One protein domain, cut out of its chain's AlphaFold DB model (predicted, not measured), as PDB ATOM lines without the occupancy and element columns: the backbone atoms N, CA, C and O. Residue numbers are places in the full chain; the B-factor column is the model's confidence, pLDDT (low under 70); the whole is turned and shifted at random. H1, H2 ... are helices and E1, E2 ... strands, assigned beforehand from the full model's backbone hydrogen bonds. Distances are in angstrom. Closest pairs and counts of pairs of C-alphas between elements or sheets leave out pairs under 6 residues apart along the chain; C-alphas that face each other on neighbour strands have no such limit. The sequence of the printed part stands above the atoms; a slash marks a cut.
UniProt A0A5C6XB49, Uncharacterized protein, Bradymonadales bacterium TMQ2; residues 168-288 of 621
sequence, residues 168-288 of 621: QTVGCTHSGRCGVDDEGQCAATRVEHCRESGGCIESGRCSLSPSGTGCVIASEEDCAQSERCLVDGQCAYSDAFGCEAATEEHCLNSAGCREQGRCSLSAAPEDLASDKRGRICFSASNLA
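Overview. This is residues 168 to 288 of the 621 residues of an uncharacterized protein of Bradymonadales bacterium TMQ2 (UniProt A0A5C6XB49). A rod is built of short helices and small two-stranded hairpins that follow one another along its length; H1, H3, H5 and H7 make a row in which each touches the next. Two very short pairings, residues 179 to 180 with 186 to 187 and 207 to 208 with 215 to 216, come before the named hairpins E1-E2 and E3-E4, both antiparallel, and H8 closes the printed part at the end of the rod away from H1. The 121 printed residues hold eight named helices and four named strands in the order H1 H2 H3 H4 H5 E1 E2 H6 H7 E3 E4 H8; the class is mixed, helices and strands, with under half of the residues, 57, in named elements. The whole is only just compact, close to loose, with a radius of gyration of the C-alphas of 15.9 A and spans of 54 by 26 by 22 A.

Arrangement. H1, residues 170 to 175, touches H3, residues 198 to 203, the same way at a shallow tilt of 34 degrees, only just short of steep; their closest C-alphas, of His 174 and Gly 198, are 4.5 A apart. H2, residues 191 to 195, is close to H1 but not clearly touching, with the C-alphas of Ser 175 and Cys 194 closest at 6.9 A. H3 touches the hub H5, residues 227 to 232, the same way at a shallow tilt of 30 degrees, closest at C-alphas 202 and 227, 4.9 A. The closest C-alphas of H4, residues 220 to 224, and E1, residues 236 to 238, are those of Glu 220 and Tyr 237, 4.7 A. E1 and E2, residues 242 to 244, form a hairpin, with N 238 and O 242 within hydrogen-bond range at 2.8 A. H5 touches H7, residues 255 to 260, the same way at a steep tilt of 38 degrees, closest at C-alphas 231 and 255, 4.6 A. H5 only just touches H6, residues 248 to 253, with 3 pairs of C-alphas within 8 A, the closest those of Asp 232 and Cys 251, 7.0 A. E3, residues 264 to 266, and E4, residues 280 to 282, form a hairpin, with N 282 and O 264 within hydrogen-bond range at 2.9 A. H8, residues 284 to 288, touches no helix. In H1 to H8 every O i to N i+4 pair is within hydrogen-bond range.

Along the chain. H1 begins at C-alpha 170, (138.421, 303.296, 231.699), and H8 ends at C-alpha 288, (164.531, 280.086, 254.768). From first to last C-alpha H6 measures 8.7 A, H3 7.9 A and H5 7.7 A.

Size, cuts and confidence. The farthest C-alphas, of Asp 182 and Ala 288, are 54.3 A apart. The printed part has no cut. The links H1 to H2, H3 to H4 and E3 to E4 are long. The mean pLDDT of the printed part is 92.5; residues 269 to 276 are under 70.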
ATOM      1  N   GLN A 168     132.187 307.269 231.536       93.94
ATOM      2  CA  GLN A 168     132.205 306.019 230.767       93.94
ATOM      3  C   GLN A 168     133.622 305.535 230.430       93.94
ATOM      4  O   GLN A 168     133.780 304.429 229.919       93.94
ATOM      5  N   THR A 169     134.651 306.338 230.714       94.31
ATOM      6  CA  THR A 169     136.039 305.984 230.396       94.31
ATOM      7  C   THR A 169     136.594 304.921 231.341       94.31
ATOM      8  O   THR A 169     136.243 304.858 232.523       94.31
ATOM      9  N   VAL A 170     137.578 304.162 230.853       94.25
ATOM     10  CA  VAL A 170     138.421 303.296 231.699       94.25
ATOM     11  C   VAL A 170     139.146 304.120 232.773       94.25
ATOM     12  O   VAL A 170     139.338 303.666 233.898       94.25
ATOM     13  N   GLY A 171     139.497 305.373 232.463       94.94
ATOM     14  CA  GLY A 171     140.090 306.301 233.425       94.94
ATOM     15  C   GLY A 171     139.177 306.608 234.618       94.94
ATOM     16  O   GLY A 171     139.672 306.769 235.735       94.94
ATOM     17  N   CYS A 172     137.857 306.654 234.423       97.19
ATOM     18  CA  CYS A 172     136.901 306.803 235.515       97.19
ATOM     19  C   CYS A 172     136.854 305.558 236.397       97.19
ATOM     20  O   CYS A 172     137.097 305.663 237.600       97.19
ATOM     21  N   THR A 173     136.624 304.383 235.808       97.00
ATOM     22  CA  THR A 173     136.494 303.141 236.581       97.00
ATOM     23  C   THR A 173     137.787 302.766 237.293       97.00
ATOM     24  O   THR A 173     137.730 302.332 238.434       97.00
ATOM     25  N   HIS A 174     138.957 302.973 236.683       96.88
ATOM     26  CA  HIS A 174     140.233 302.573 237.277       96.88
ATOM     27  C   HIS A 174     140.894 303.680 238.112       96.88
ATOM     28  O   HIS A 174     141.460 303.405 239.162       96.88
ATOM     29  N   SER A 175     140.837 304.944 237.679       96.75
ATOM     30  CA  SER A 175     141.592 306.054 238.295       96.75
ATOM     31  C   SER A 175     140.723 307.180 238.861       96.75
ATOM     32  O   SER A 175     141.258 308.225 239.234       96.75
ATOM     33  N   GLY A 176     139.397 307.016 238.890       97.75
ATOM     34  CA  GLY A 176     138.464 308.019 239.407       97.75
ATOM     35  C   GLY A 176     138.355 309.271 238.539       97.75
ATOM     36  O   GLY A 176     137.861 310.302 238.990       97.75
ATOM     37  N   ARG A 177     138.809 309.228 237.280       97.25
ATOM     38  CA  ARG A 177     138.749 310.360 236.338       97.25
ATOM     39  C   ARG A 177     137.357 310.547 235.722       97.25
ATOM     40  O   ARG A 177     137.191 310.535 234.509       97.25
ATOM     41  N   CYS A 178     136.344 310.676 236.574       97.69
ATOM     42  CA  CYS A 178     134.931 310.686 236.182       97.69
ATOM     43  C   CYS A 178     134.349 312.093 235.947       97.69
ATOM     44  O   CYS A 178     133.215 312.214 235.490       97.69
ATOM     45  N   GLY A 179     135.082 313.157 236.283       96.38
ATOM     46  CA  GLY A 179     134.670 314.549 236.085       96.38
ATOM     47  C   GLY A 179     135.498 315.254 235.016       96.38
ATOM     48  O   GLY A 179     136.439 314.676 234.491       96.38
ATOM     49  N   VAL A 180     135.154 316.508 234.720       96.38
ATOM     50  CA  VAL A 180     135.916 317.388 233.820       96.38
ATOM     51  C   VAL A 180     136.563 318.485 234.660       96.38
ATOM     52  O   VAL A 180     135.858 319.094 235.469       96.38
ATOM     53  N   ASP A 181     137.870 318.691 234.517       95.19
ATOM     54  CA  ASP A 181     138.597 319.775 235.187       95.19
ATOM     55  C   ASP A 181     138.479 321.123 234.448       95.19
ATOM     56  O   ASP A 181     137.803 321.244 233.425       95.19
ATOM     57  N   ASP A 182     139.131 322.157 234.985       93.31
ATOM     58  CA  ASP A 182     139.118 323.506 234.409       93.31
ATOM     59  C   ASP A 182     139.848 323.589 233.049       93.31
ATOM     60  O   ASP A 182     139.650 324.552 232.308       93.31
ATOM     61  N   GLU A 183     140.671 322.590 232.705       89.88
ATOM     62  CA  GLU A 183     141.364 322.479 231.414       89.88
ATOM     63  C   GLU A 183     140.552 321.683 230.377       89.88
ATOM     64  O   GLU A 183     140.989 321.528 229.235       89.88
ATOM     65  N   GLY A 184     139.360 321.196 230.743       90.75
ATOM     66  CA  GLY A 184     138.509 320.408 229.855       90.75
ATOM     67  C   GLY A 184     138.976 318.959 229.689       90.75
ATOM     68  O   GLY A 184     138.653 318.338 228.676       90.75
ATOM     69  N   GLN A 185     139.736 318.420 230.648       93.31
ATOM     70  CA  GLN A 185     140.230 317.041 230.651       93.31
ATOM     71  C   GLN A 185     139.482 316.177 231.669       93.31
ATOM     72  O   GLN A 185     138.970 316.665 232.680       93.31
ATOM     73  N   CYS A 186     139.427 314.863 231.424       96.69
ATOM     74  CA  CYS A 186     138.852 313.939 232.394       96.69
ATOM     75  C   CYS A 186     139.751 313.792 233.626       96.69
ATOM     76  O   CYS A 186     140.885 313.311 233.545       96.69
ATOM     77  N   ALA A 187     139.203 314.142 234.785       97.25
ATOM     78  CA  ALA A 187     139.907 314.218 236.052       97.25
ATOM     79  C   ALA A 187     139.030 313.766 237.226       97.25
ATOM     80  O   ALA A 187     137.795 313.721 237.163       97.25
ATOM     81  N   ALA A 188     139.672 313.418 238.337       97.69
ATOM     82  CA  ALA A 188     138.962 313.219 239.590       97.69
ATOM     83  C   ALA A 188     138.647 314.592 240.181       97.69
ATOM     84  O   ALA A 188     139.531 315.229 240.721       97.69
ATOM     85  N   THR A 189     137.411 315.078 240.072       97.44
ATOM     86  CA  THR A 189     137.035 316.404 240.603       97.44
ATOM     87  C   THR A 189     136.344 316.351 241.963       97.44
ATOM     88  O   THR A 189     136.027 317.385 242.551       97.44
ATOM     89  N   ARG A 190     136.072 315.142 242.472       97.81
ATOM     90  CA  ARG A 190     135.384 314.891 243.743       97.81
ATOM     91  C   ARG A 190     135.966 313.659 244.421       97.81
ATOM     92  O   ARG A 190     136.432 312.743 243.746       97.81
ATOM     93  N   VAL A 191     135.896 313.619 245.750       98.06
ATOM     94  CA  VAL A 191     136.389 312.484 246.550       98.06
ATOM     95  C   VAL A 191     135.610 311.205 246.232       98.06
ATOM     96  O   VAL A 191     136.184 310.122 246.222       98.06
ATOM     97  N   GLU A 192     134.321 311.324 245.914       98.12
ATOM     98  CA  GLU A 192     133.468 310.199 245.530       98.12
ATOM     99  C   GLU A 192     134.006 309.481 244.288       98.12
ATOM    100  O   GLU A 192     134.052 308.255 244.283       98.12
ATOM    101  N   HIS A 193     134.524 310.218 243.294       98.19
ATOM    102  CA  HIS A 193     135.108 309.594 242.104       98.19
ATOM    103  C   HIS A 193     136.326 308.728 242.453       98.19
ATOM    104  O   HIS A 193     136.528 307.676 241.856       98.19
ATOM    105  N   CYS A 194     137.132 309.151 243.430       98.56
ATOM    106  CA  CYS A 194     138.267 308.359 243.890       98.56
ATOM    107  C   CYS A 194     137.819 307.123 244.659       98.56
ATOM    108  O   CYS A 194     138.300 306.032 244.375       98.56
ATOM    109  N   ARG A 195     136.864 307.267 245.581       98.06
ATOM    110  CA  ARG A 195     136.359 306.153 246.398       98.06
ATOM    111  C   ARG A 195     135.682 305.052 245.589       98.06
ATOM    112  O   ARG A 195     135.753 303.894 245.978       98.06
ATOM    113  N   GLU A 196     135.036 305.410 244.486       97.44
ATOM    114  CA  GLU A 196     134.372 304.458 243.589       97.44
ATOM    115  C   GLU A 196     135.334 303.825 242.568       97.44
ATOM    116  O   GLU A 196     134.947 302.904 241.851       97.44
ATOM    117  N   SER A 197     136.587 304.291 242.496       98.06
ATOM    118  CA  SER A 197     137.568 303.794 241.529       98.06
ATOM    119  C   SER A 197     138.217 302.472 241.951       98.06
ATOM    120  O   SER A 197     138.490 302.234 243.130       98.06
ATOM    121  N   GLY A 198     138.575 301.648 240.963       97.88
ATOM    122  CA  GLY A 198     139.391 300.448 241.138       97.88
ATOM    123  C   GLY A 198     140.727 300.757 241.813       97.88
ATOM    124  O   GLY A 198     141.145 300.025 242.694       97.88
ATOM    125  N   GLY A 199     141.346 301.907 241.529       97.75
ATOM    126  CA  GLY A 199     142.565 302.349 242.204       97.75
ATOM    127  C   GLY A 199     142.402 302.544 243.716       97.75
ATOM    128  O   GLY A 199     143.348 302.278 244.462       97.75
ATOM    129  N   CYS A 200     141.228 302.966 244.194       98.38
ATOM    130  CA  CYS A 200     140.918 302.987 245.625       98.38
ATOM    131  C   CYS A 200     140.781 301.572 246.188       98.38
ATOM    132  O   CYS A 200     141.465 301.245 247.157       98.38
ATOM    133  N   ILE A 201     139.972 300.729 245.538       98.19
ATOM    134  CA  ILE A 201     139.720 299.348 245.968       98.19
ATOM    135  C   ILE A 201     141.025 298.546 246.001       98.19
ATOM    136  O   ILE A 201     141.362 297.966 247.022       98.19
ATOM    137  N   GLU A 202     141.805 298.558 244.928       97.56
ATOM    138  CA  GLU A 202     143.010 297.743 244.782       97.56
ATOM    139  C   GLU A 202     144.192 298.316 245.573       97.56
ATOM    140  O   GLU A 202     144.916 297.583 246.248       97.56
ATOM    141  N   SER A 203     144.418 299.634 245.490       96.94
ATOM    142  CA  SER A 203     145.683 300.257 245.917       96.94
ATOM    143  C   SER A 203     145.563 301.343 246.987       96.94
ATOM    144  O   SER A 203     146.578 301.927 247.363       96.94
ATOM    145  N   GLY A 204     144.354 301.627 247.475       97.94
ATOM    146  CA  GLY A 204     144.122 302.647 248.498       97.94
ATOM    147  C   GLY A 204     144.205 304.078 247.970       97.94
ATOM    148  O   GLY A 204     144.410 305.012 248.732       97.94
ATOM    149  N   ARG A 205     144.074 304.317 246.660       98.06
ATOM    150  CA  ARG A 205     144.015 305.682 246.097       98.06
ATOM    151  C   ARG A 205     142.621 306.294 246.261       98.06
ATOM    152  O   ARG A 205     141.957 306.614 245.283       98.06
ATOM    153  N   CYS A 206     142.153 306.409 247.498       98.50
ATOM    154  CA  CYS A 206     140.775 306.794 247.815       98.50
ATOM    155  C   CYS A 206     140.582 308.301 248.041       98.50
ATOM    156  O   CYS A 206     139.444 308.775 248.101       98.50
ATOM    157  N   SER A 207     141.673 309.061 248.133       98.31
ATOM    158  CA  SER A 207     141.650 310.494 248.409       98.31
ATOM    159  C   SER A 207     141.859 311.325 247.147       98.31
ATOM    160  O   SER A 207     142.598 310.945 246.241       98.31
ATOM    161  N   LEU A 208     141.224 312.494 247.092       98.31
ATOM    162  CA  LEU A 208     141.417 313.446 246.002       98.31
ATOM    163  C   LEU A 208     142.752 314.188 246.171       98.31
ATOM    164  O   LEU A 208     143.058 314.670 247.264       98.31
ATOM    165  N   SER A 209     143.544 314.299 245.100       97.56
ATOM    166  CA  SER A 209     144.809 315.034 245.126       97.56
ATOM    167  C   SER A 209     144.583 316.511 245.475       97.56
ATOM    168  O   SER A 209     143.568 317.087 245.081       97.56
ATOM    169  N   PRO A 210     145.543 317.188 246.133       96.50
ATOM    170  CA  PRO A 210     145.440 318.626 246.391       96.50
ATOM    171  C   PRO A 210     145.289 319.476 245.120       96.50
ATOM    172  O   PRO A 210     144.736 320.569 245.181       96.50
ATOM    173  N   SER A 211     145.774 318.975 243.976       95.75
ATOM    174  CA  SER A 211     145.598 319.604 242.661       95.75
ATOM    175  C   SER A 211     144.195 319.426 242.073       95.75
ATOM    176  O   SER A 211     143.877 320.103 241.108       95.75
ATOM    177  N   GLY A 212     143.373 318.518 242.607       93.62
ATOM    178  CA  GLY A 212     142.046 318.218 242.066       93.62
ATOM    179  C   GLY A 212     142.066 317.477 240.724       93.62
ATOM    180  O   GLY A 212     141.081 317.529 239.997       93.62
ATOM    181  N   THR A 213     143.183 316.829 240.371       94.12
ATOM    182  CA  THR A 213     143.373 316.197 239.050       94.12
ATOM    183  C   THR A 213     143.476 314.674 239.094       94.12
ATOM    184  O   THR A 213     143.441 314.014 238.055       94.12
ATOM    185  N   GLY A 214     143.577 314.065 240.277       97.06
ATOM    186  CA  GLY A 214     143.702 312.614 240.375       97.06
ATOM    187  C   GLY A 214     143.516 312.062 241.777       97.06
ATOM    188  O   GLY A 214     143.357 312.801 242.744       97.06
ATOM    189  N   CYS A 215     143.556 310.737 241.866       98.50
ATOM    190  CA  CYS A 215     143.368 310.015 243.111       98.50
ATOM    191  C   CYS A 215     144.705 309.574 243.716       98.50
ATOM    192  O   CYS A 215     145.594 309.043 243.038       98.50
ATOM    193  N   VAL A 216     144.852 309.824 245.010       98.00
ATOM    194  CA  VAL A 216     146.069 309.612 245.791       98.00
ATOM    195  C   VAL A 216     145.750 308.868 247.079       98.00
ATOM    196  O   VAL A 216     144.600 308.765 247.499       98.00
ATOM    197  N   ILE A 217     146.802 308.348 247.698       98.19
ATOM    198  CA  ILE A 217     146.770 307.808 249.052       98.19
ATOM    199  C   ILE A 217     147.157 308.975 249.963       98.19
ATOM    200  O   ILE A 217     148.242 309.534 249.781       98.19
ATOM    201  N   ALA A 218     146.276 309.390 250.869       97.62
ATOM    202  CA  ALA A 218     146.519 310.544 251.741       97.62
ATOM    203  C   ALA A 218     146.458 310.200 253.236       97.62
ATOM    204  O   ALA A 218     146.711 311.067 254.072       97.62
ATOM    205  N   SER A 219     146.084 308.966 253.578       97.88
ATOM    206  CA  SER A 219     145.858 308.548 254.959       97.88
ATOM    207  C   SER A 219     146.036 307.041 255.151       97.88
ATOM    208  O   SER A 219     146.007 306.270 254.189       97.88
ATOM    209  N   GLU A 220     146.199 306.616 256.406       97.75
ATOM    210  CA  GLU A 220     146.200 305.192 256.766       97.75
ATOM    211  C   GLU A 220     144.834 304.550 256.501       97.75
ATOM    212  O   GLU A 220     144.772 303.389 256.105       97.75
ATOM    213  N   GLU A 221     143.742 305.306 256.650       98.38
ATOM    214  CA  GLU A 221     142.391 304.840 256.350       98.38
ATOM    215  C   GLU A 221     142.231 304.435 254.881       98.38
ATOM    216  O   GLU A 221     141.569 303.435 254.599       98.38
ATOM    217  N   ASP A 222     142.867 305.166 253.960       98.44
ATOM    218  CA  ASP A 222     142.849 304.820 252.539       98.44
ATOM    219  C   ASP A 222     143.557 303.473 252.287       98.44
ATOM    220  O   ASP A 222     143.061 302.630 251.539       98.44
ATOM    221  N   CYS A 223     144.690 303.227 252.958       98.50
ATOM    222  CA  CYS A 223     145.392 301.946 252.872       98.50
ATOM    223  C   CYS A 223     144.605 300.809 253.515       98.50
ATOM    224  O   CYS A 223     144.499 299.732 252.927       98.50
ATOM    225  N   ALA A 224     144.020 301.040 254.688       97.88
ATOM    226  CA  ALA A 224     143.286 300.033 255.446       97.88
ATOM    227  C   ALA A 224     142.059 299.479 254.701       97.88
ATOM    228  O   ALA A 224     141.655 298.343 254.948       97.88
ATOM    229  N   GLN A 225     141.468 300.262 253.796       97.38
ATOM    230  CA  GLN A 225     140.321 299.848 252.981       97.38
ATOM    231  C   GLN A 225     140.715 299.126 251.686       97.38
ATOM    232  O   GLN A 225     139.847 298.548 251.036       97.38
ATOM    233  N   SER A 226     141.999 299.140 251.317       98.25
ATOM    234  CA  SER A 226     142.474 298.545 250.068       98.25
ATOM    235  C   SER A 226     142.573 297.018 250.127       98.25
ATOM    236  O   SER A 226     142.894 296.426 251.163       98.25
ATOM    237  N   GLU A 227     142.402 296.362 248.981       98.12
ATOM    238  CA  GLU A 227     142.667 294.936 248.804       98.12
ATOM    239  C   GLU A 227     144.119 294.598 249.133       98.12
ATOM    240  O   GLU A 227     144.371 293.565 249.743       98.12
ATOM    241  N   ARG A 228     145.080 295.482 248.841       97.44
ATOM    242  CA  ARG A 228     146.477 295.302 249.269       97.44
ATOM    243  C   ARG A 228     146.635 295.202 250.787       97.44
ATOM    244  O   ARG A 228     147.460 294.421 251.258       97.44
ATOM    245  N   CYS A 229     145.850 295.928 251.582       98.31
ATOM    246  CA  CYS A 229     145.833 295.712 253.030       98.31
ATOM    247  C   CYS A 229     145.233 294.345 253.382       98.31
ATOM    248  O   CYS A 229     145.847 293.573 254.120       98.31
ATOM    249  N   LEU A 230     144.071 294.011 252.811       98.06
ATOM    250  CA  LEU A 230     143.354 292.767 253.115       98.06
ATOM    251  C   LEU A 230     144.129 291.507 252.695       98.06
ATOM    252  O   LEU A 230     144.131 290.508 253.418       98.06
ATOM    253  N   VAL A 231     144.789 291.549 251.540       97.81
ATOM    254  CA  VAL A 231     145.475 290.419 250.907       97.81
ATOM    255  C   VAL A 231     146.950 290.388 251.281       97.81
ATOM    256  O   VAL A 231     147.427 289.346 251.728       97.81
ATOM    257  N   ASP A 232     147.661 291.512 251.172       96.69
ATOM    258  CA  ASP A 232     149.122 291.566 251.322       96.69
ATOM    259  C   ASP A 232     149.593 292.169 252.654       96.69
ATOM    260  O   ASP A 232     150.799 292.227 252.902       96.69
ATOM    261  N   GLY A 233     148.681 292.627 253.519       97.88
ATOM    262  CA  GLY A 233     149.026 293.274 254.789       97.88
ATOM    263  C   GLY A 233     149.589 294.691 254.626       97.88
ATOM    264  O   GLY A 233     150.212 295.222 255.542       97.88
ATOM    265  N   GLN A 234     149.402 295.334 253.472       97.56
ATOM    266  CA  GLN A 234     149.881 296.698 253.223       97.56
ATOM    267  C   GLN A 234     148.910 297.754 253.776       97.56
ATOM    268  O   GLN A 234     148.259 298.475 253.029       97.56
ATOM    269  N   CYS A 235     148.767 297.806 255.100       98.25
ATOM    270  CA  CYS A 235     147.733 298.607 255.767       98.25
ATOM    271  C   CYS A 235     148.191 299.983 256.280       98.25
ATOM    272  O   CYS A 235     147.350 300.754 256.724       98.25
ATOM    273  N   ALA A 236     149.490 300.304 256.255       97.69
ATOM    274  CA  ALA A 236     150.005 301.600 256.712       97.69
ATOM    275  C   ALA A 236     150.314 302.532 255.544       97.69
ATOM    276  O   ALA A 236     150.830 302.085 254.523       97.69
ATOM    277  N   TYR A 237     150.087 303.828 255.739       97.56
ATOM    278  CA  TYR A 237     150.490 304.858 254.790       97.56
ATOM    279  C   TYR A 237     151.932 305.319 255.029       97.56
ATOM    280  O   TYR A 237     152.343 305.583 256.158       97.56
ATOM    281  N   SER A 238     152.688 305.450 253.942       96.00
ATOM    282  CA  SER A 238     154.031 306.016 253.907       96.00
ATOM    283  C   SER A 238     154.152 306.990 252.740       96.00
ATOM    284  O   SER A 238     153.887 306.626 251.594       96.00
ATOM    285  N   ASP A 239     154.640 308.204 253.003       94.31
ATOM    286  CA  ASP A 239     154.868 309.221 251.965       94.31
ATOM    287  C   ASP A 239     155.816 308.730 250.853       94.31
ATOM    288  O   ASP A 239     155.714 309.150 249.702       94.31
ATOM    289  N   ALA A 240     156.756 307.835 251.188       93.38
ATOM    290  CA  ALA A 240     157.781 307.361 250.262       93.38
ATOM    291  C   ALA A 240     157.291 306.244 249.325       93.38
ATOM    292  O   ALA A 240     157.762 306.150 248.189       93.38
ATOM    293  N   PHE A 241     156.372 305.399 249.799       92.81
ATOM    294  CA  PHE A 241     156.030 304.131 249.142       92.81
ATOM    295  C   PHE A 241     154.523 303.890 248.972       92.81
ATOM    296  O   PHE A 241     154.126 302.897 248.364       92.81
ATOM    297  N   GLY A 242     153.669 304.778 249.484       95.88
ATOM    298  CA  GLY A 242     152.227 304.553 249.543       95.88
ATOM    299  C   GLY A 242     151.866 303.547 250.633       95.88
ATOM    300  O   GLY A 242     152.325 303.676 251.766       95.88
ATOM    301  N   CYS A 243     151.031 302.562 250.306       97.69
ATOM    302  CA  CYS A 243     150.612 301.546 251.268       97.69
ATOM    303  C   CYS A 243     151.692 300.482 251.495       97.69
ATOM    304  O   CYS A 243     152.173 299.857 250.549       97.69
ATOM    305  N   GLU A 244     152.052 300.245 252.757       96.81
ATOM    306  CA  GLU A 244     153.052 299.260 253.167       96.81
ATOM    307  C   GLU A 244     152.649 298.478 254.425       96.81
ATOM    308  O   GLU A 244     151.771 298.866 255.202       96.81
ATOM    309  N   ALA A 245     153.307 297.344 254.653       97.31
ATOM    310  CA  ALA A 245     153.195 296.607 255.902       97.31
ATOM    311  C   ALA A 245     154.115 297.254 256.951       97.31
ATOM    312  O   ALA A 245     155.329 297.089 256.907       97.31
ATOM    313  N   ALA A 246     153.572 298.017 257.904       96.56
ATOM    314  CA  ALA A 246     154.401 298.674 258.920       96.56
ATOM    315  C   ALA A 246     154.714 297.805 260.148       96.56
ATOM    316  O   ALA A 246     155.708 298.062 260.836       96.56
ATOM    317  N   THR A 247     153.882 296.798 260.425       96.88
ATOM    318  CA  THR A 247     153.953 295.948 261.621       96.88
ATOM    319  C   THR A 247     153.767 294.473 261.257       96.88
ATOM    320  O   THR A 247     153.167 294.147 260.233       96.88
ATOM    321  N   GLU A 248     154.264 293.561 262.100       96.50
ATOM    322  CA  GLU A 248     153.998 292.122 261.936       96.50
ATOM    323  C   GLU A 248     152.503 291.800 262.026       96.50
ATOM    324  O   GLU A 248     152.029 290.894 261.347       96.50
ATOM    325  N   GLU A 249     151.746 292.567 262.813       97.88
ATOM    326  CA  GLU A 249     150.299 292.404 262.943       97.88
ATOM    327  C   GLU A 249     149.578 292.605 261.605       97.88
ATOM    328  O   GLU A 249     148.659 291.847 261.293       97.88
ATOM    329  N   HIS A 250     150.030 293.545 260.765       97.94
ATOM    330  CA  HIS A 250     149.459 293.704 259.425       97.94
ATOM    331  C   HIS A 250     149.650 292.441 258.579       97.94
ATOM    332  O   HIS A 250     148.717 291.992 257.913       97.94
ATOM    333  N   CYS A 251     150.830 291.821 258.653       98.06
ATOM    334  CA  CYS A 251     151.089 290.571 257.949       98.06
ATOM    335  C   CYS A 251     150.251 289.425 258.505       98.06
ATOM    336  O   CYS A 251     149.619 288.711 257.730       98.06
ATOM    337  N   LEU A 252     150.190 289.274 259.830       97.25
ATOM    338  CA  LEU A 252     149.454 288.196 260.494       97.25
ATOM    339  C   LEU A 252     147.946 288.244 260.217       97.25
ATOM    340  O   LEU A 252     147.313 287.193 260.116       97.25
ATOM    341  N   ASN A 253     147.381 289.441 260.058       97.81
ATOM    342  CA  ASN A 253     145.957 289.629 259.780       97.81
ATOM    343  C   ASN A 253     145.600 289.521 258.282       97.81
ATOM    344  O   ASN A 253     144.419 289.414 257.944       97.81
ATOM    345  N   SER A 254     146.591 289.506 257.382       97.81
ATOM    346  CA  SER A 254     146.362 289.428 255.933       97.81
ATOM    347  C   SER A 254     145.837 288.057 255.468       97.81
ATOM    348  O   SER A 254     146.091 287.011 256.079       97.81
ATOM    349  N   ALA A 255     145.113 288.030 254.345       97.81
ATOM    350  CA  ALA A 255     144.741 286.780 253.679       97.81
ATOM    351  C   ALA A 255     145.981 286.032 253.163       97.81
ATOM    352  O   ALA A 255     146.067 284.817 253.317       97.81
ATOM    353  N   GLY A 256     147.000 286.747 252.675       96.50
ATOM    354  CA  GLY A 256     148.270 286.175 252.231       96.50
ATOM    355  C   GLY A 256     149.010 285.407 253.331       96.50
ATOM    356  O   GLY A 256     149.630 284.379 253.053       96.50
ATOM    357  N   CYS A 257     148.908 285.821 254.596       97.00
ATOM    358  CA  CYS A 257     149.389 285.003 255.712       97.00
ATOM    359  C   CYS A 257     148.574 283.714 255.877       97.00
ATOM    360  O   CYS A 257     149.157 282.632 255.936       97.00
ATOM    361  N   ARG A 258     147.240 283.809 255.901       97.25
ATOM    362  CA  ARG A 258     146.351 282.652 256.119       97.25
ATOM    363  C   ARG A 258     146.410 281.620 254.991       97.25
ATOM    364  O   ARG A 258     146.371 280.426 255.266       97.25
ATOM    365  N   GLU A 259     146.506 282.077 253.749       96.62
ATOM    366  CA  GLU A 259     146.401 281.237 252.551       96.62
ATOM    367  C   GLU A 259     147.769 280.838 251.991       96.62
ATOM    368  O   GLU A 259     147.934 279.726 251.497       96.62
ATOM    369  N   GLN A 260     148.767 281.722 252.083       95.62
ATOM    370  CA  GLN A 260     150.077 281.544 251.438       95.62
ATOM    371  C   GLN A 260     151.240 281.503 252.442       95.62
ATOM    372  O   GLN A 260     152.407 281.423 252.051       95.62
ATOM    373  N   GLY A 261     150.953 281.592 253.746       95.44
ATOM    374  CA  GLY A 261     151.959 281.588 254.803       95.44
ATOM    375  C   GLY A 261     152.828 282.847 254.856       95.44
ATOM    376  O   GLY A 261     153.882 282.806 255.490       95.44
ATOM    377  N   ARG A 262     152.432 283.952 254.198       95.31
ATOM    378  CA  ARG A 262     153.156 285.240 254.182       95.31
ATOM    379  C   ARG A 262     152.999 286.039 255.484       95.31
ATOM    380  O   ARG A 262     152.489 287.151 255.490       95.31
ATOM    381  N   CYS A 263     153.394 285.449 256.604       96.62
ATOM    382  CA  CYS A 263     153.081 285.959 257.940       96.62
ATOM    383  C   CYS A 263     154.174 286.830 258.573       96.62
ATOM    384  O   CYS A 263     153.982 287.324 259.680       96.62
ATOM    385  N   SER A 264     155.325 286.997 257.921       95.12
ATOM    386  CA  SER A 264     156.464 287.714 258.497       95.12
ATOM    387  C   SER A 264     156.696 289.037 257.788       95.12
ATOM    388  O   SER A 264     156.729 289.093 256.557       95.12
ATOM    389  N   LEU A 265     156.901 290.093 258.573       95.50
ATOM    390  CA  LEU A 265     157.305 291.388 258.054       95.50
ATOM    391  C   LEU A 265     158.770 291.323 257.606       95.50
ATOM    392  O   LEU A 265     159.639 290.925 258.380       95.50
ATOM    393  N   SER A 266     159.057 291.752 256.382       89.31
ATOM    394  CA  SER A 266     160.430 291.989 255.938       89.31
ATOM    395  C   SER A 266     160.543 293.401 255.388       89.31
ATOM    396  O   SER A 266     159.608 293.923 254.774       89.31
ATOM    397  N   ALA A 267     161.726 293.996 255.538       81.31
ATOM    398  CA  ALA A 267     162.122 295.046 254.613       81.31
ATOM    399  C   ALA A 267     161.990 294.484 253.191       81.31
ATOM    400  O   ALA A 267     162.385 293.332 252.957       81.31
ATOM    401  N   ALA A 268     161.383 295.244 252.275       70.81
ATOM    402  CA  ALA A 268     161.473 294.888 250.868       70.81
ATOM    403  C   ALA A 268     162.964 294.694 250.554       70.81
ATOM    404  O   ALA A 268     163.773 295.525 250.976       70.81
ATOM    405  N   PRO A 269     163.356 293.565 249.942       63.38
ATOM    406  CA  PRO A 269     164.745 293.369 249.574       63.38
ATOM    407  C   PRO A 269     165.164 294.543 248.689       63.38
ATOM    408  O   PRO A 269     164.442 294.882 247.752       63.38
ATOM    409  N   GLU A 270     166.312 295.148 248.996       62.84
ATOM    410  CA  GLU A 270     166.899 296.234 248.195       62.84
ATOM    411  C   GLU A 270     167.047 295.813 246.717       62.84
ATOM    412  O   GLU A 270     166.948 296.641 245.823       62.84
ATOM    413  N   ASP A 271     167.114 294.506 246.442       51.34
ATOM    414  CA  ASP A 271     167.096 293.899 245.104       51.34
ATOM    415  C   ASP A 271     165.836 294.219 244.263       51.34
ATOM    416  O   ASP A 271     165.867 294.095 243.039       51.34
ATOM    417  N   LEU A 272     164.716 294.611 244.889       54.62
ATOM    418  CA  LEU A 272     163.497 295.067 244.203       54.62
ATOM    419  C   LEU A 272     163.416 296.601 244.097       54.62
ATOM    420  O   LEU A 272     162.404 297.107 243.631       54.62
ATOM    421  N   ALA A 273     164.460 297.345 244.490       50.06
ATOM    422  CA  ALA A 273     164.447 298.808 244.610       50.06
ATOM    423  C   ALA A 273     164.254 299.589 243.297       50.06
ATOM    424  O   ALA A 273     164.048 300.804 243.348       50.06
ATOM    425  N   SER A 274     164.277 298.939 242.128       53.06
ATOM    426  CA  SER A 274     163.800 299.586 240.897       53.06
ATOM    427  C   SER A 274     162.298 299.873 240.955       53.06
ATOM    428  O   SER A 274     161.830 300.845 240.363       53.06
ATOM    429  N   ASP A 275     161.558 299.077 241.725       57.44
ATOM    430  CA  ASP A 275     160.146 299.248 241.989       57.44
ATOM    431  C   ASP A 275     159.994 299.727 243.436       57.44
ATOM    432  O   ASP A 275     160.320 299.012 244.380       57.44
ATOM    433  N   LYS A 276     159.572 300.983 243.626       69.88
ATOM    434  CA  LYS A 276     159.477 301.667 244.930       69.88
ATOM    435  C   LYS A 276     158.379 301.057 245.814       69.88
ATOM    436  O   LYS A 276     157.407 301.723 246.165       69.88
ATOM    437  N   ARG A 277     158.504 299.780 246.157       70.62
ATOM    438  CA  ARG A 277     157.587 299.050 247.021       70.62
ATOM    439  C   ARG A 277     158.140 299.117 248.442       70.62
ATOM    440  O   ARG A 277     159.292 298.766 248.681       70.62
ATOM    441  N   GLY A 278     157.317 299.611 249.364       86.69
ATOM    442  CA  GLY A 278     157.640 299.683 250.787       86.69
ATOM    443  C   GLY A 278     157.744 298.294 251.414       86.69
ATOM    444  O   GLY A 278     157.814 297.277 250.727       86.69
ATOM    445  N   ARG A 279     157.743 298.221 252.742       91.19
ATOM    446  CA  ARG A 279     157.793 296.928 253.448       91.19
ATOM    447  C   ARG A 279     156.619 296.023 253.045       91.19
ATOM    448  O   ARG A 279     155.480 296.482 252.963       91.19
ATOM    449  N   ILE A 280     156.888 294.733 252.821       93.62
ATOM    450  CA  ILE A 280     155.877 293.739 252.417       93.62
ATOM    451  C   ILE A 280     155.949 292.478 253.284       93.62
ATOM    452  O   ILE A 280     156.946 292.212 253.964       93.62
ATOM    453  N   CYS A 281     154.881 291.688 253.245       94.81
ATOM    454  CA  CYS A 281     154.773 290.438 253.981       94.81
ATOM    455  C   CYS A 281     155.348 289.257 253.183       94.81
ATOM    456  O   CYS A 281     155.068 289.087 251.995       94.81
ATOM    457  N   PHE A 282     156.142 288.413 253.842       91.31
ATOM    458  CA  PHE A 282     156.818 287.263 253.238       91.31
ATOM    459  C   PHE A 282     156.507 285.967 253.967       91.31
ATOM    460  O   PHE A 282     156.192 285.954 255.159       91.31
ATOM    461  N   SER A 283     156.629 284.850 253.242       88.81
ATOM    462  CA  SER A 283     156.546 283.533 253.862       88.81
ATOM    463  C   SER A 283     157.863 283.158 254.529       88.81
ATOM    464  O   SER A 283     158.944 283.368 253.972       88.81
ATOM    465  N   ALA A 284     157.776 282.560 255.719       80.69
ATOM    466  CA  ALA A 284     158.947 282.049 256.431       80.69
ATOM    467  C   ALA A 284     159.726 281.031 255.576       80.69
ATOM    468  O   ALA A 284     160.956 281.007 255.598       80.69
ATOM    469  N   SER A 285     159.016 280.249 254.755       77.81
ATOM    470  CA  SER A 285     159.600 279.308 253.795       77.81
ATOM    471  C   SER A 285     160.454 280.012 252.737       77.81
ATOM    472  O   SER A 285     161.542 279.537 252.425       77.81
ATOM    473  N   ASN A 286     160.008 281.164 252.222       75.50
ATOM    474  CA  ASN A 286     160.785 281.948 251.259       75.50
ATOM    475  C   ASN A 286     162.027 282.566 251.904       75.50
ATOM    476  O   ASN A 286     163.093 282.573 251.289       75.50
ATOM    477  N   LEU A 287     161.921 283.029 253.153       72.69
ATOM    478  CA  LEU A 287     163.076 283.540 253.889       72.69
ATOM    479  C   LEU A 287     164.113 282.433 254.140       72.69
ATOM    480  O   LEU A 287     165.299 282.629 253.874       72.69
ATOM    481  N   ALA A 288     163.668 281.249 254.568       75.12
ATOM    482  CA  ALA A 288     164.531 280.086 254.768       75.12
ATOM    483  C   ALA A 288     165.171 279.610 253.453       75.12
ATOM    484  O   ALA A 288     166.364 279.310 253.420       75.12
TER     485      ALA A 288